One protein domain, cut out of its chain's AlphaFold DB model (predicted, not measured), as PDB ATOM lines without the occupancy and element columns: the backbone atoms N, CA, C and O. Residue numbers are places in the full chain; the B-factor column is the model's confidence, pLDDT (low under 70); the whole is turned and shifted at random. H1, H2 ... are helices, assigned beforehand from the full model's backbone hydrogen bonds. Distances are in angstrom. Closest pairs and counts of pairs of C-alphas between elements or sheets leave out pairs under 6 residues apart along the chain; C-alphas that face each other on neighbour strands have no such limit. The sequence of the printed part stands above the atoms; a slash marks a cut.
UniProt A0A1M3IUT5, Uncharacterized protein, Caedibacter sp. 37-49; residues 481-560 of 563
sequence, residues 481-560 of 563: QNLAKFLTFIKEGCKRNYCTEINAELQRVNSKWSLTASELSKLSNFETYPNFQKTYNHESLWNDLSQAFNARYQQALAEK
ATOM      1  N   GLN A 481      52.207  -2.411 -19.300       84.12
ATOM      2  CA  GLN A 481      52.171  -0.976 -19.576       84.12
ATOM      3  C   GLN A 481      50.777  -0.416 -19.292       84.12
ATOM      4  O   GLN A 481      50.653   0.547 -18.547       84.12
ATOM      5  N   ASN A 482      49.728  -1.080 -19.766       87.38
ATOM      6  CA  ASN A 482      48.343  -0.690 -19.534       87.38
ATOM      7  C   ASN A 482      47.976  -0.757 -18.046       87.38
ATOM      8  O   ASN A 482      47.369   0.182 -17.539       87.38
ATOM      9  N   LEU A 483      48.415  -1.792 -17.316       87.94
ATOM     10  CA  LEU A 483      48.233  -1.861 -15.861       87.94
ATOM     11  C   LEU A 483      48.924  -0.694 -15.141       87.94
ATOM     12  O   LEU A 483      48.316  -0.063 -14.277       87.94
ATOM     13  N   ALA A 484      50.171  -0.387 -15.503       86.69
ATOM     14  CA  ALA A 484      50.917   0.712 -14.903       86.69
ATOM     15  C   ALA A 484      50.257   2.067 -15.183       86.69
ATOM     16  O   ALA A 484      50.018   2.838 -14.255       86.69
ATOM     17  N   LYS A 485      49.876   2.316 -16.442       88.12
ATOM     18  CA  LYS A 485      49.140   3.519 -16.842       88.12
ATOM     19  C   LYS A 485      47.815   3.642 -16.093       88.12
ATOM     20  O   LYS A 485      47.497   4.723 -15.605       88.12
ATOM     21  N   PHE A 486      47.071   2.544 -15.931       91.06
ATOM     22  CA  PHE A 486      45.796   2.580 -15.216       91.06
ATOM     23  C   PHE A 486      45.967   2.877 -13.726       91.06
ATOM     24  O   PHE A 486      45.248   3.706 -13.176       91.06
ATOM     25  N   LEU A 487      46.945   2.247 -13.072       89.31
ATOM     26  CA  LEU A 487      47.257   2.507 -11.666       89.31
ATOM     27  C   LEU A 487      47.694   3.956 -11.435       89.31
ATOM     28  O   LEU A 487      47.267   4.569 -10.455       89.31
ATOM     29  N   THR A 488      48.501   4.514 -12.338       87.38
ATOM     30  CA  THR A 488      48.882   5.932 -12.311       87.38
ATOM     31  C   THR A 488      47.653   6.826 -12.455       87.38
ATOM     32  O   THR A 488      47.437   7.697 -11.614       87.38
ATOM     33  N   PHE A 489      46.778   6.532 -13.417       88.88
ATOM     34  CA  PHE A 489      45.547   7.288 -13.644       88.88
ATOM     35  C   PHE A 489      44.568   7.250 -12.455       88.88
ATOM     36  O   PHE A 489      43.960   8.260 -12.089       88.88
ATOM     37  N   ILE A 490      44.414   6.094 -11.798       88.50
ATOM     38  CA  ILE A 490      43.608   5.982 -10.573       88.50
ATOM     39  C   ILE A 490      44.241   6.821  -9.457       88.50
ATOM     40  O   ILE A 490      43.555   7.626  -8.825       88.50
ATOM     41  N   LYS A 491      45.555   6.668  -9.247       84.94
ATOM     42  CA  LYS A 491      46.310   7.352  -8.191       84.94
ATOM     43  C   LYS A 491      46.224   8.872  -8.302       84.94
ATOM     44  O   LYS A 491      46.049   9.533  -7.280       84.94
ATOM     45  N   GLU A 492      46.323   9.418  -9.510       82.31
ATOM     46  CA  GLU A 492      46.292  10.865  -9.762       82.31
ATOM     47  C   GLU A 492      44.977  11.529  -9.357       82.31
ATOM     48  O   GLU A 492      44.968  12.708  -9.010       82.31
ATOM     49  N   GLY A 493      43.864  10.790  -9.335       78.25
ATOM     50  CA  GLY A 493      42.599  11.353  -8.869       78.25
ATOM     51  C   GLY A 493      42.180  10.949  -7.456       78.25
ATOM     52  O   GLY A 493      41.034  11.235  -7.104       78.25
ATOM     53  N   CYS A 494      43.054  10.323  -6.663       78.25
ATOM     54  CA  CYS A 494      42.858  10.129  -5.222       78.25
ATOM     55  C   CYS A 494      43.381  11.350  -4.440       78.25
ATOM     56  O   CYS A 494      44.443  11.886  -4.746       78.25
ATOM     57  N   LYS A 495      42.658  11.805  -3.404       58.41
ATOM     58  CA  LYS A 495      42.871  13.148  -2.814       58.41
ATOM     59  C   LYS A 495      43.880  13.245  -1.665       58.41
ATOM     60  O   LYS A 495      44.142  14.369  -1.245       58.41
ATOM     61  N   ARG A 496      44.454  12.141  -1.159       56.19
ATOM     62  CA  ARG A 496      45.670  12.141  -0.292       56.19
ATOM     63  C   ARG A 496      46.147  10.743   0.125       56.19
ATOM     64  O   ARG A 496      47.344  10.579   0.330       56.19
ATOM     65  N   ASN A 497      45.271   9.733   0.193       74.06
ATOM     66  CA  ASN A 497      45.615   8.381   0.662       74.06
ATOM     67  C   ASN A 497      45.317   7.312  -0.399       74.06
ATOM     68  O   ASN A 497      44.592   6.352  -0.142       74.06
ATOM     69  N   TYR A 498      45.917   7.461  -1.585       81.62
ATOM     70  CA  TYR A 498      45.680   6.574  -2.732       81.62
ATOM     71  C   TYR A 498      45.825   5.083  -2.386       81.62
ATOM     72  O   TYR A 498      45.038   4.273  -2.848       81.62
ATOM     73  N   CYS A 499      46.779   4.707  -1.529       83.31
ATOM     74  CA  CYS A 499      46.972   3.313  -1.124       83.31
ATOM     75  C   CYS A 499      45.786   2.770  -0.311       83.31
ATOM     76  O   CYS A 499      45.375   1.630  -0.507       83.31
ATOM     77  N   THR A 500      45.228   3.572   0.598       85.38
ATOM     78  CA  THR A 500      44.066   3.180   1.406       85.38
ATOM     79  C   THR A 500      42.807   3.131   0.548       85.38
ATOM     80  O   THR A 500      42.045   2.179   0.647       85.38
ATOM     81  N   GLU A 501      42.615   4.125  -0.321       86.31
ATOM     82  CA  GLU A 501      41.457   4.212  -1.219       86.31
ATOM     83  C   GLU A 501      41.449   3.065  -2.244       86.31
ATOM     84  O   GLU A 501      40.445   2.374  -2.386       86.31
ATOM     85  N   ILE A 502      42.585   2.792  -2.897       88.56
ATOM     86  CA  ILE A 502      42.710   1.706  -3.880       88.56
ATOM     87  C   ILE A 502      42.485   0.340  -3.228       88.56
ATOM     88  O   ILE A 502      41.740  -0.471  -3.771       88.56
ATOM     89  N   ASN A 503      43.082   0.080  -2.057       89.12
ATOM     90  CA  ASN A 503      42.854  -1.188  -1.361       89.12
ATOM     91  C   ASN A 503      41.409  -1.336  -0.884       89.12
ATOM     92  O   ASN A 503      40.870  -2.432  -0.981       89.12
ATOM     93  N   ALA A 504      40.773  -0.264  -0.404       88.56
ATOM     94  CA  ALA A 504      39.381  -0.321   0.029       88.56
ATOM     95  C   ALA A 504      38.442  -0.708  -1.124       88.56
ATOM     96  O   ALA A 504      37.570  -1.552  -0.938       88.56
ATOM     97  N   GLU A 505      38.641  -0.141  -2.317       89.88
ATOM     98  CA  GLU A 505      37.835  -0.490  -3.494       89.88
ATOM     99  C   GLU A 505      38.177  -1.884  -4.044       89.88
ATOM    100  O   GLU A 505      37.275  -2.656  -4.366       89.88
ATOM    101  N   LEU A 506      39.458  -2.270  -4.073       90.81
ATOM    102  CA  LEU A 506      39.861  -3.624  -4.469       90.81
ATOM    103  C   LEU A 506      39.300  -4.698  -3.535       90.81
ATOM    104  O   LEU A 506      38.846  -5.738  -4.006       90.81
ATOM    105  N   GLN A 507      39.275  -4.444  -2.227       90.38
ATOM    106  CA  GLN A 507      38.732  -5.372  -1.234       90.38
ATOM    107  C   GLN A 507      37.213  -5.555  -1.348       90.38
ATOM    108  O   GLN A 507      36.708  -6.596  -0.926       90.38
ATOM    109  N   ARG A 508      36.485  -4.597  -1.944       88.50
ATOM    110  CA  ARG A 508      35.053  -4.758  -2.260       88.50
ATOM    111  C   ARG A 508      34.811  -5.755  -3.388       88.50
ATOM    112  O   ARG A 508      33.777  -6.415  -3.385       88.50
ATOM    113  N   VAL A 509      35.744  -5.861  -4.334       89.25
ATOM    114  CA  VAL A 509      35.676  -6.825  -5.443       89.25
ATOM    115  C   VAL A 509      36.262  -8.172  -5.021       89.25
ATOM    116  O   VAL A 509      35.668  -9.218  -5.267       89.25
ATOM    117  N   ASN A 510      37.404  -8.154  -4.334       89.31
ATOM    118  CA  ASN A 510      38.107  -9.346  -3.886       89.31
ATOM    119  C   ASN A 510      38.848  -9.070  -2.570       89.31
ATOM    120  O   ASN A 510      39.892  -8.416  -2.528       89.31
ATOM    121  N   SER A 511      38.319  -9.628  -1.481       84.94
ATOM    122  CA  SER A 511      38.786  -9.396  -0.107       84.94
ATOM    123  C   SER A 511      40.215  -9.874   0.179       84.94
ATOM    124  O   SER A 511      40.756  -9.567   1.238       84.94
ATOM    125  N   LYS A 512      40.846 -10.608  -0.748       85.25
ATOM    126  CA  LYS A 512      42.229 -11.085  -0.612       85.25
ATOM    127  C   LYS A 512      43.275 -10.029  -0.975       85.25
ATOM    128  O   LYS A 512      44.459 -10.256  -0.724       85.25
ATOM    129  N   TRP A 513      42.883  -8.899  -1.566       86.44
ATOM    130  CA  TRP A 513      43.836  -7.856  -1.937       86.44
ATOM    131  C   TRP A 513      44.341  -7.064  -0.734       86.44
ATOM    132  O   TRP A 513      43.578  -6.551   0.084       86.44
ATOM    133  N   SER A 514      45.662  -6.923  -0.669       84.44
ATOM    134  CA  SER A 514      46.353  -6.022   0.246       84.44
ATOM    135  C   SER A 514      47.671  -5.595  -0.392       84.44
ATOM    136  O   SER A 514      48.696  -6.247  -0.205       84.44
ATOM    137  N   LEU A 515      47.642  -4.512  -1.169       84.38
ATOM    138  CA  LEU A 515      48.831  -3.941  -1.794       84.38
ATOM    139  C   LEU A 515      49.458  -2.893  -0.875       84.38
ATOM    140  O   LEU A 515      48.796  -1.962  -0.419       84.38
ATOM    141  N   THR A 516      50.755  -2.996  -0.626       84.06
ATOM    142  CA  THR A 516      51.493  -1.959   0.100       84.06
ATOM    143  C   THR A 516      51.712  -0.721  -0.776       84.06
ATOM    144  O   THR A 516      51.747  -0.793  -2.008       84.06
ATOM    145  N   ALA A 517      51.950   0.436  -0.151       79.31
ATOM    146  CA  ALA A 517      52.282   1.664  -0.881       79.31
ATOM    147  C   ALA A 517      53.550   1.506  -1.747       79.31
ATOM    148  O   ALA A 517      53.647   2.094  -2.826       79.31
ATOM    149  N   SER A 518      54.504   0.676  -1.300       80.81
ATOM    150  CA  SER A 518      55.711   0.351  -2.066       80.81
ATOM    151  C   SER A 518      55.388  -0.471  -3.314       80.81
ATOM    152  O   SER A 518      55.906  -0.168  -4.387       80.81
ATOM    153  N   GLU A 519      54.517  -1.477  -3.205       81.19
ATOM    154  CA  GLU A 519      54.098  -2.302  -4.345       81.19
ATOM    155  C   GLU A 519      53.307  -1.492  -5.366       81.19
ATOM    156  O   GLU A 519      53.633  -1.540  -6.549       81.19
ATOM    157  N   LEU A 520      52.351  -0.673  -4.919       83.69
ATOM    158  CA  LEU A 520      51.608   0.226  -5.806       83.69
ATOM    159  C   LEU A 520      52.538   1.188  -6.546       83.69
ATOM    160  O   LEU A 520      52.402   1.355  -7.753       83.69
ATOM    161  N   SER A 521      53.513   1.781  -5.850       81.06
ATOM    162  CA  SER A 521      54.471   2.695  -6.480       81.06
ATOM    163  C   SER A 521      55.394   2.002  -7.484       81.06
ATOM    164  O   SER A 521      55.832   2.642  -8.438       81.06
ATOM    165  N   LYS A 522      55.724   0.722  -7.275       79.19
ATOM    166  CA  LYS A 522      56.546  -0.058  -8.212       79.19
ATOM    167  C   LYS A 522      55.735  -0.535  -9.413       79.19
ATOM    168  O   LYS A 522      56.252  -0.508 -10.523       79.19
ATOM    169  N   LEU A 523      54.476  -0.924  -9.208       81.62
ATOM    170  CA  LEU A 523      53.560  -1.327 -10.278       81.62
ATOM    171  C   LEU A 523      53.158  -0.140 -11.166       81.62
ATOM    172  O   LEU A 523      53.108  -0.295 -12.382       81.62
ATOM    173  N   SER A 524      52.938   1.048 -10.588       80.44
ATOM    174  CA  SER A 524      52.595   2.260 -11.349       80.44
ATOM    175  C   SER A 524      53.778   2.823 -12.152       80.44
ATOM    176  O   SER A 524      53.568   3.470 -13.169       80.44
ATOM    177  N   ASN A 525      55.018   2.551 -11.720       77.00
ATOM    178  CA  ASN A 525      56.257   3.057 -12.330       77.00
ATOM    179  C   ASN A 525      57.236   1.921 -12.684       77.00
ATOM    180  O   ASN A 525      58.432   2.000 -12.393       77.00
ATOM    181  N   PHE A 526      56.742   0.833 -13.282       70.50
ATOM    182  CA  PHE A 526      57.550  -0.378 -13.490       70.50
ATOM    183  C   PHE A 526      58.777  -0.158 -14.396       70.50
ATOM    184  O   PHE A 526      59.784  -0.848 -14.240       70.50
ATOM    185  N   GLU A 527      58.736   0.824 -15.304       68.25
ATOM    186  CA  GLU A 527      59.865   1.190 -16.172       68.25
ATOM    187  C   GLU A 527      61.078   1.691 -15.370       68.25
ATOM    188  O   GLU A 527      62.221   1.424 -15.735       68.25
ATOM    189  N   THR A 528      60.838   2.346 -14.227       69.75
ATOM    190  CA  THR A 528      61.879   2.813 -13.293       69.75
ATOM    191  C   THR A 528      62.420   1.683 -12.408       69.75
ATOM    192  O   THR A 528      63.506   1.799 -11.843       69.75
ATOM    193  N   TYR A 529      61.696   0.561 -12.308       66.00
ATOM    194  CA  TYR A 529      62.073  -0.613 -11.515       66.00
ATOM    195  C   TYR A 529      62.156  -1.878 -12.385       66.00
ATOM    196  O   TYR A 529      61.428  -2.846 -12.147       66.00
ATOM    197  N   PRO A 530      63.084  -1.934 -13.360       56.94
ATOM    198  CA  PRO A 530      63.124  -2.996 -14.360       56.94
ATOM    199  C   PRO A 530      63.380  -4.398 -13.785       56.94
ATOM    200  O   PRO A 530      63.216  -5.368 -14.510       56.94
ATOM    201  N   ASN A 531      63.759  -4.556 -12.515       59.38
ATOM    202  CA  ASN A 531      63.962  -5.870 -11.888       59.38
ATOM    203  C   ASN A 531      62.809  -6.296 -10.963       59.38
ATOM    204  O   ASN A 531      62.858  -7.378 -10.382       59.38
ATOM    205  N   PHE A 532      61.765  -5.476 -10.807       59.47
ATOM    206  CA  PHE A 532      60.648  -5.803  -9.928       59.47
ATOM    207  C   PHE A 532      59.701  -6.818 -10.586       59.47
ATOM    208  O   PHE A 532      59.077  -6.521 -11.601       59.47
ATOM    209  N   GLN A 533      59.647  -8.030 -10.014       59.19
ATOM    210  CA  GLN A 533      58.698  -9.122 -10.296       59.19
ATOM    211  C   GLN A 533      58.302  -9.320 -11.777       59.19
ATOM    212  O   GLN A 533      57.168  -9.668 -12.095       59.19
ATOM    213  N   LYS A 534      59.259  -9.196 -12.710       55.94
ATOM    214  CA  LYS A 534      59.054  -9.426 -14.156       55.94
ATOM    215  C   LYS A 534      58.505 -10.816 -14.514       55.94
ATOM    216  O   LYS A 534      58.124 -11.027 -15.664       55.94
ATOM    217  N   THR A 535      58.461 -11.760 -13.582       56.19
ATOM    218  CA  THR A 535      57.908 -13.109 -13.763       56.19
ATOM    219  C   THR A 535      56.466 -13.257 -13.269       56.19
ATOM    220  O   THR A 535      55.817 -14.225 -13.648       56.19
ATOM    221  N   TYR A 536      55.932 -12.318 -12.479       64.88
ATOM    222  CA  TYR A 536      54.562 -12.408 -11.969       64.88
ATOM    223  C   TYR A 536      53.540 -11.884 -12.987       64.88
ATOM    224  O   TYR A 536      53.753 -10.869 -13.666       64.88
ATOM    225  N   ASN A 537      52.430 -12.613 -13.119       75.50
ATOM    226  CA  ASN A 537      51.263 -12.183 -13.878       75.50
ATOM    227  C   ASN A 537      50.321 -11.406 -12.944       75.50
ATOM    228  O   ASN A 537      49.894 -11.938 -11.923       75.50
ATOM    229  N   HIS A 538      49.997 -10.163 -13.303       84.75
ATOM    230  CA  HIS A 538      49.076  -9.298 -12.563       84.75
ATOM    231  C   HIS A 538      47.737  -9.113 -13.292       84.75
ATOM    232  O   HIS A 538      47.023  -8.147 -13.043       84.75
ATOM    233  N   GLU A 539      47.377 -10.027 -14.189       87.25
ATOM    234  CA  GLU A 539      46.100 -10.003 -14.907       87.25
ATOM    235  C   GLU A 539      44.887 -10.065 -13.967       87.25
ATOM    236  O   GLU A 539      43.906  -9.362 -14.187       87.25
ATOM    237  N   SER A 540      44.972 -10.818 -12.864       87.25
ATOM    238  CA  SER A 540      43.925 -10.813 -11.832       87.25
ATOM    239  C   SER A 540      43.755  -9.433 -11.194       87.25
ATOM    240  O   SER A 540      42.632  -8.977 -11.012       87.25
ATOM    241  N   LEU A 541      44.862  -8.738 -10.916       89.56
ATOM    242  CA  LEU A 541      44.833  -7.372 -10.399       89.56
ATOM    243  C   LEU A 541      44.244  -6.400 -11.428       89.56
ATOM    244  O   LEU A 541      43.465  -5.532 -11.058       89.56
ATOM    245  N   TRP A 542      44.592  -6.541 -12.708       90.50
ATOM    246  CA  TRP A 542      44.010  -5.739 -13.787       90.50
ATOM    247  C   TRP A 542      42.490  -5.901 -13.866       90.50
ATOM    248  O   TRP A 542      41.771  -4.900 -13.880       90.50
ATOM    249  N   ASN A 543      42.008  -7.143 -13.864       89.69
ATOM    250  CA  ASN A 543      40.580  -7.439 -13.934       89.69
ATOM    251  C   ASN A 543      39.847  -6.841 -12.725       89.69
ATOM    252  O   ASN A 543      38.909  -6.061 -12.903       89.69
ATOM    253  N   ASP A 544      40.341  -7.100 -11.514       91.19
ATOM    254  CA  ASP A 544      39.714  -6.612 -10.283       91.19
ATOM    255  C   ASP A 544      39.780  -5.073 -10.174       91.19
ATOM    256  O   ASP A 544      38.817  -4.448  -9.732       91.19
ATOM    257  N   LEU A 545      40.856  -4.427 -10.651       90.69
ATOM    258  CA  LEU A 545      40.956  -2.961 -10.746       90.69
ATOM    259  C   LEU A 545      39.951  -2.376 -11.739       90.69
ATOM    260  O   LEU A 545      39.322  -1.361 -11.445       90.69
ATOM    261  N   SER A 546      39.807  -2.987 -12.919       89.25
ATOM    262  CA  SER A 546      38.880  -2.516 -13.958       89.25
ATOM    263  C   SER A 546      37.419  -2.604 -13.508       89.25
ATOM    264  O   SER A 546      36.592  -1.781 -13.903       89.25
ATOM    265  N   GLN A 547      37.116  -3.548 -12.614       88.62
ATOM    266  CA  GLN A 547      35.816  -3.673 -11.971       88.62
ATOM    267  C   GLN A 547      35.654  -2.682 -10.810       88.62
ATOM    268  O   GLN A 547      34.660  -1.959 -10.767       88.62
ATOM    269  N   ALA A 548      36.637  -2.598  -9.906       89.69
ATOM    270  CA  ALA A 548      36.606  -1.703  -8.745       89.69
ATOM    271  C   ALA A 548      36.522  -0.222  -9.152       89.69
ATOM    272  O   ALA A 548      35.823   0.570  -8.526       89.69
ATOM    273  N   PHE A 549      37.192   0.149 -10.246       90.38
ATOM    274  CA  PHE A 549      37.253   1.511 -10.771       90.38
ATOM    275  C   PHE A 549      36.593   1.632 -12.150       90.38
ATOM    276  O   PHE A 549      37.087   2.362 -13.007       90.38
ATOM    277  N   ASN A 550      35.460   0.959 -12.376       87.19
ATOM    278  CA  ASN A 550      34.824   0.872 -13.697       87.19
ATOM    279  C   ASN A 550      34.580   2.231 -14.378       87.19
ATOM    280  O   ASN A 550      34.942   2.403 -15.539       87.19
ATOM    281  N   ALA A 551      34.063   3.232 -13.659       84.19
ATOM    282  CA  ALA A 551      33.847   4.567 -14.225       84.19
ATOM    283  C   ALA A 551      35.155   5.215 -14.718       84.19
ATOM    284  O   ALA A 551      35.194   5.813 -15.792       84.19
ATOM    285  N   ARG A 552      36.252   5.044 -13.969       85.50
ATOM    286  CA  ARG A 552      37.577   5.526 -14.379       85.50
ATOM    287  C   ARG A 552      38.204   4.671 -15.467       85.50
ATOM    288  O   ARG A 552      38.941   5.204 -16.280       85.50
ATOM    289  N   TYR A 553      37.919   3.374 -15.500       87.38
ATOM    290  CA  TYR A 553      38.345   2.500 -16.586       87.38
ATOM    291  C   TYR A 553      37.716   2.944 -17.914       87.38
ATOM    292  O   TYR A 553      38.424   3.120 -18.900       87.38
ATOM    293  N   GLN A 554      36.410   3.235 -17.915       83.88
ATOM    294  CA  GLN A 554      35.716   3.790 -19.083       83.88
ATOM    295  C   GLN A 554      36.255   5.173 -19.472       83.88
ATOM    296  O   GLN A 554      36.434   5.454 -20.656       83.88
ATOM    297  N   GLN A 555      36.582   6.017 -18.490       83.44
ATOM    298  CA  GLN A 555      37.242   7.296 -18.745       83.44
ATOM    299  C   GLN A 555      38.629   7.105 -19.384       83.44
ATOM    300  O   GLN A 555      38.925   7.739 -20.391       83.44
ATOM    301  N   ALA A 556      39.448   6.187 -18.869       83.56
ATOM    302  CA  ALA A 556      40.775   5.890 -19.407       83.56
ATOM    303  C   ALA A 556      40.720   5.339 -20.843       83.56
ATOM    304  O   ALA A 556      41.562   5.676 -21.677       83.56
ATOM    305  N   LEU A 557      39.703   4.528 -21.146       81.50
ATOM    306  CA  LEU A 557      39.403   4.054 -22.495       81.50
ATOM    307  C   LEU A 557      39.020   5.208 -23.438       81.50
ATOM    308  O   LEU A 557      39.524   5.280 -24.560       81.50
ATOM    309  N   ALA A 558      38.170   6.132 -22.982       78.12
ATOM    310  CA  ALA A 558      37.767   7.308 -23.757       78.12
ATOM    311  C   ALA A 558      38.939   8.274 -24.012       78.12
ATOM    312  O   ALA A 558      39.068   8.817 -25.110       78.12
ATOM    313  N   GLU A 559      39.821   8.435 -23.026       79.81
ATOM    314  CA  GLU A 559      41.036   9.254 -23.099       79.81
ATOM    315  C   GLU A 559      42.189   8.567 -23.857       79.81
ATOM    316  O   GLU A 559      43.251   9.162 -24.025       79.81
ATOM    317  N   LYS A 560      41.982   7.339 -24.364       83.56
ATOM    318  CA  LYS A 560      42.988   6.535 -25.086       83.56
ATOM    319  C   LYS A 560      44.302   6.394 -24.306       83.56
ATOM    320  O   LYS A 560      45.387   6.474 -24.876       83.56
TER     321      LYS A 560
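This is residues 481 to 560 of the 563 residues of an uncharacterized protein of Caedibacter sp. 37-49 (UniProt A0A1M3IUT5). Five short helices cross one another in a compact cluster, with H1 nearest the middle, H3 on one side of it and H5 on the opposite side. H4 runs the same way as H1 at a slant, H2 crosses H4 almost at right angles, and the long link of residues 525 to 538 loops wide between H3 and H4. The printed part has 80 residues with five named helices, H1 to H5 in order along it, and no named strand, and its class is all helix. It is compact, with a radius of gyration of the C-alphas of 12.0 A, and rounded, with spans of 32 by 30 by 25 A.

H1, residues 481 to 492, begins with C-alpha 481 at (52.171, -0.976, -19.576) and is 16.5 A long from first to last C-alpha. H2, residues 498 to 509, is 16.9 A long and begins with C-alpha 498 at (45.680, 6.574, -2.732). H3, residues 517 to 524, is 10.5 A long. H4, residues 539 to 548, is 14.0 A long. H5, residues 550 to 558, is 12.3 A long and ends with C-alpha 558 at (37.767, 7.308, -23.757).

H1 is the hub, touching H2, H3 and H5. H1 touches H3 with residues 483 to 488 alone, at a steep tilt of 51 degrees, opposite ways; the closest C-alphas, of Ala 484 and Ser 524, are 4.2 A apart. H1 touches H5 with residues 486 to 490 alone, at a steep tilt of 64 degrees, opposite ways; the closest C-alphas, of Ile 490 and Arg 552, are 7.1 A apart. H1 and H2 only just touch, with 3 pairs of C-alphas within 8 A, the closest those of Lys 491 and Tyr 498 at 5.6 A. H1 and H4 are close but not clearly touching, at a shallow tilt of 34 degrees, only just short of steep, the same way; their closest C-alphas, of Leu 483 and Trp 542, are 6.1 A apart. H2 touches H4 with residues 505 to 509 alone, about perpendicular at 88 degrees; the closest C-alphas, of Glu 505 and Ala 548, are 5.5 A apart. H3 and H5 are apart. Each O i to N i+4 pair is within hydrogen-bond range in H1, H3, H4 and H5, and 7 of 8 are in H2.

The two C-alphas farthest apart, of Lys 495 and Thr 535, are 32.2 A from each other. The printed part has no cut. The links H1 to H2 and H4 to H5 are tight, H2 to H3 is short, and H3 to H4 is long, with 14 residues whose C-alphas lie 10 to 19 A from the mean of the C-alphas. The mean pLDDT of the printed part is 81.4, and residues 495 to 496 and 527 to 536 are under 70.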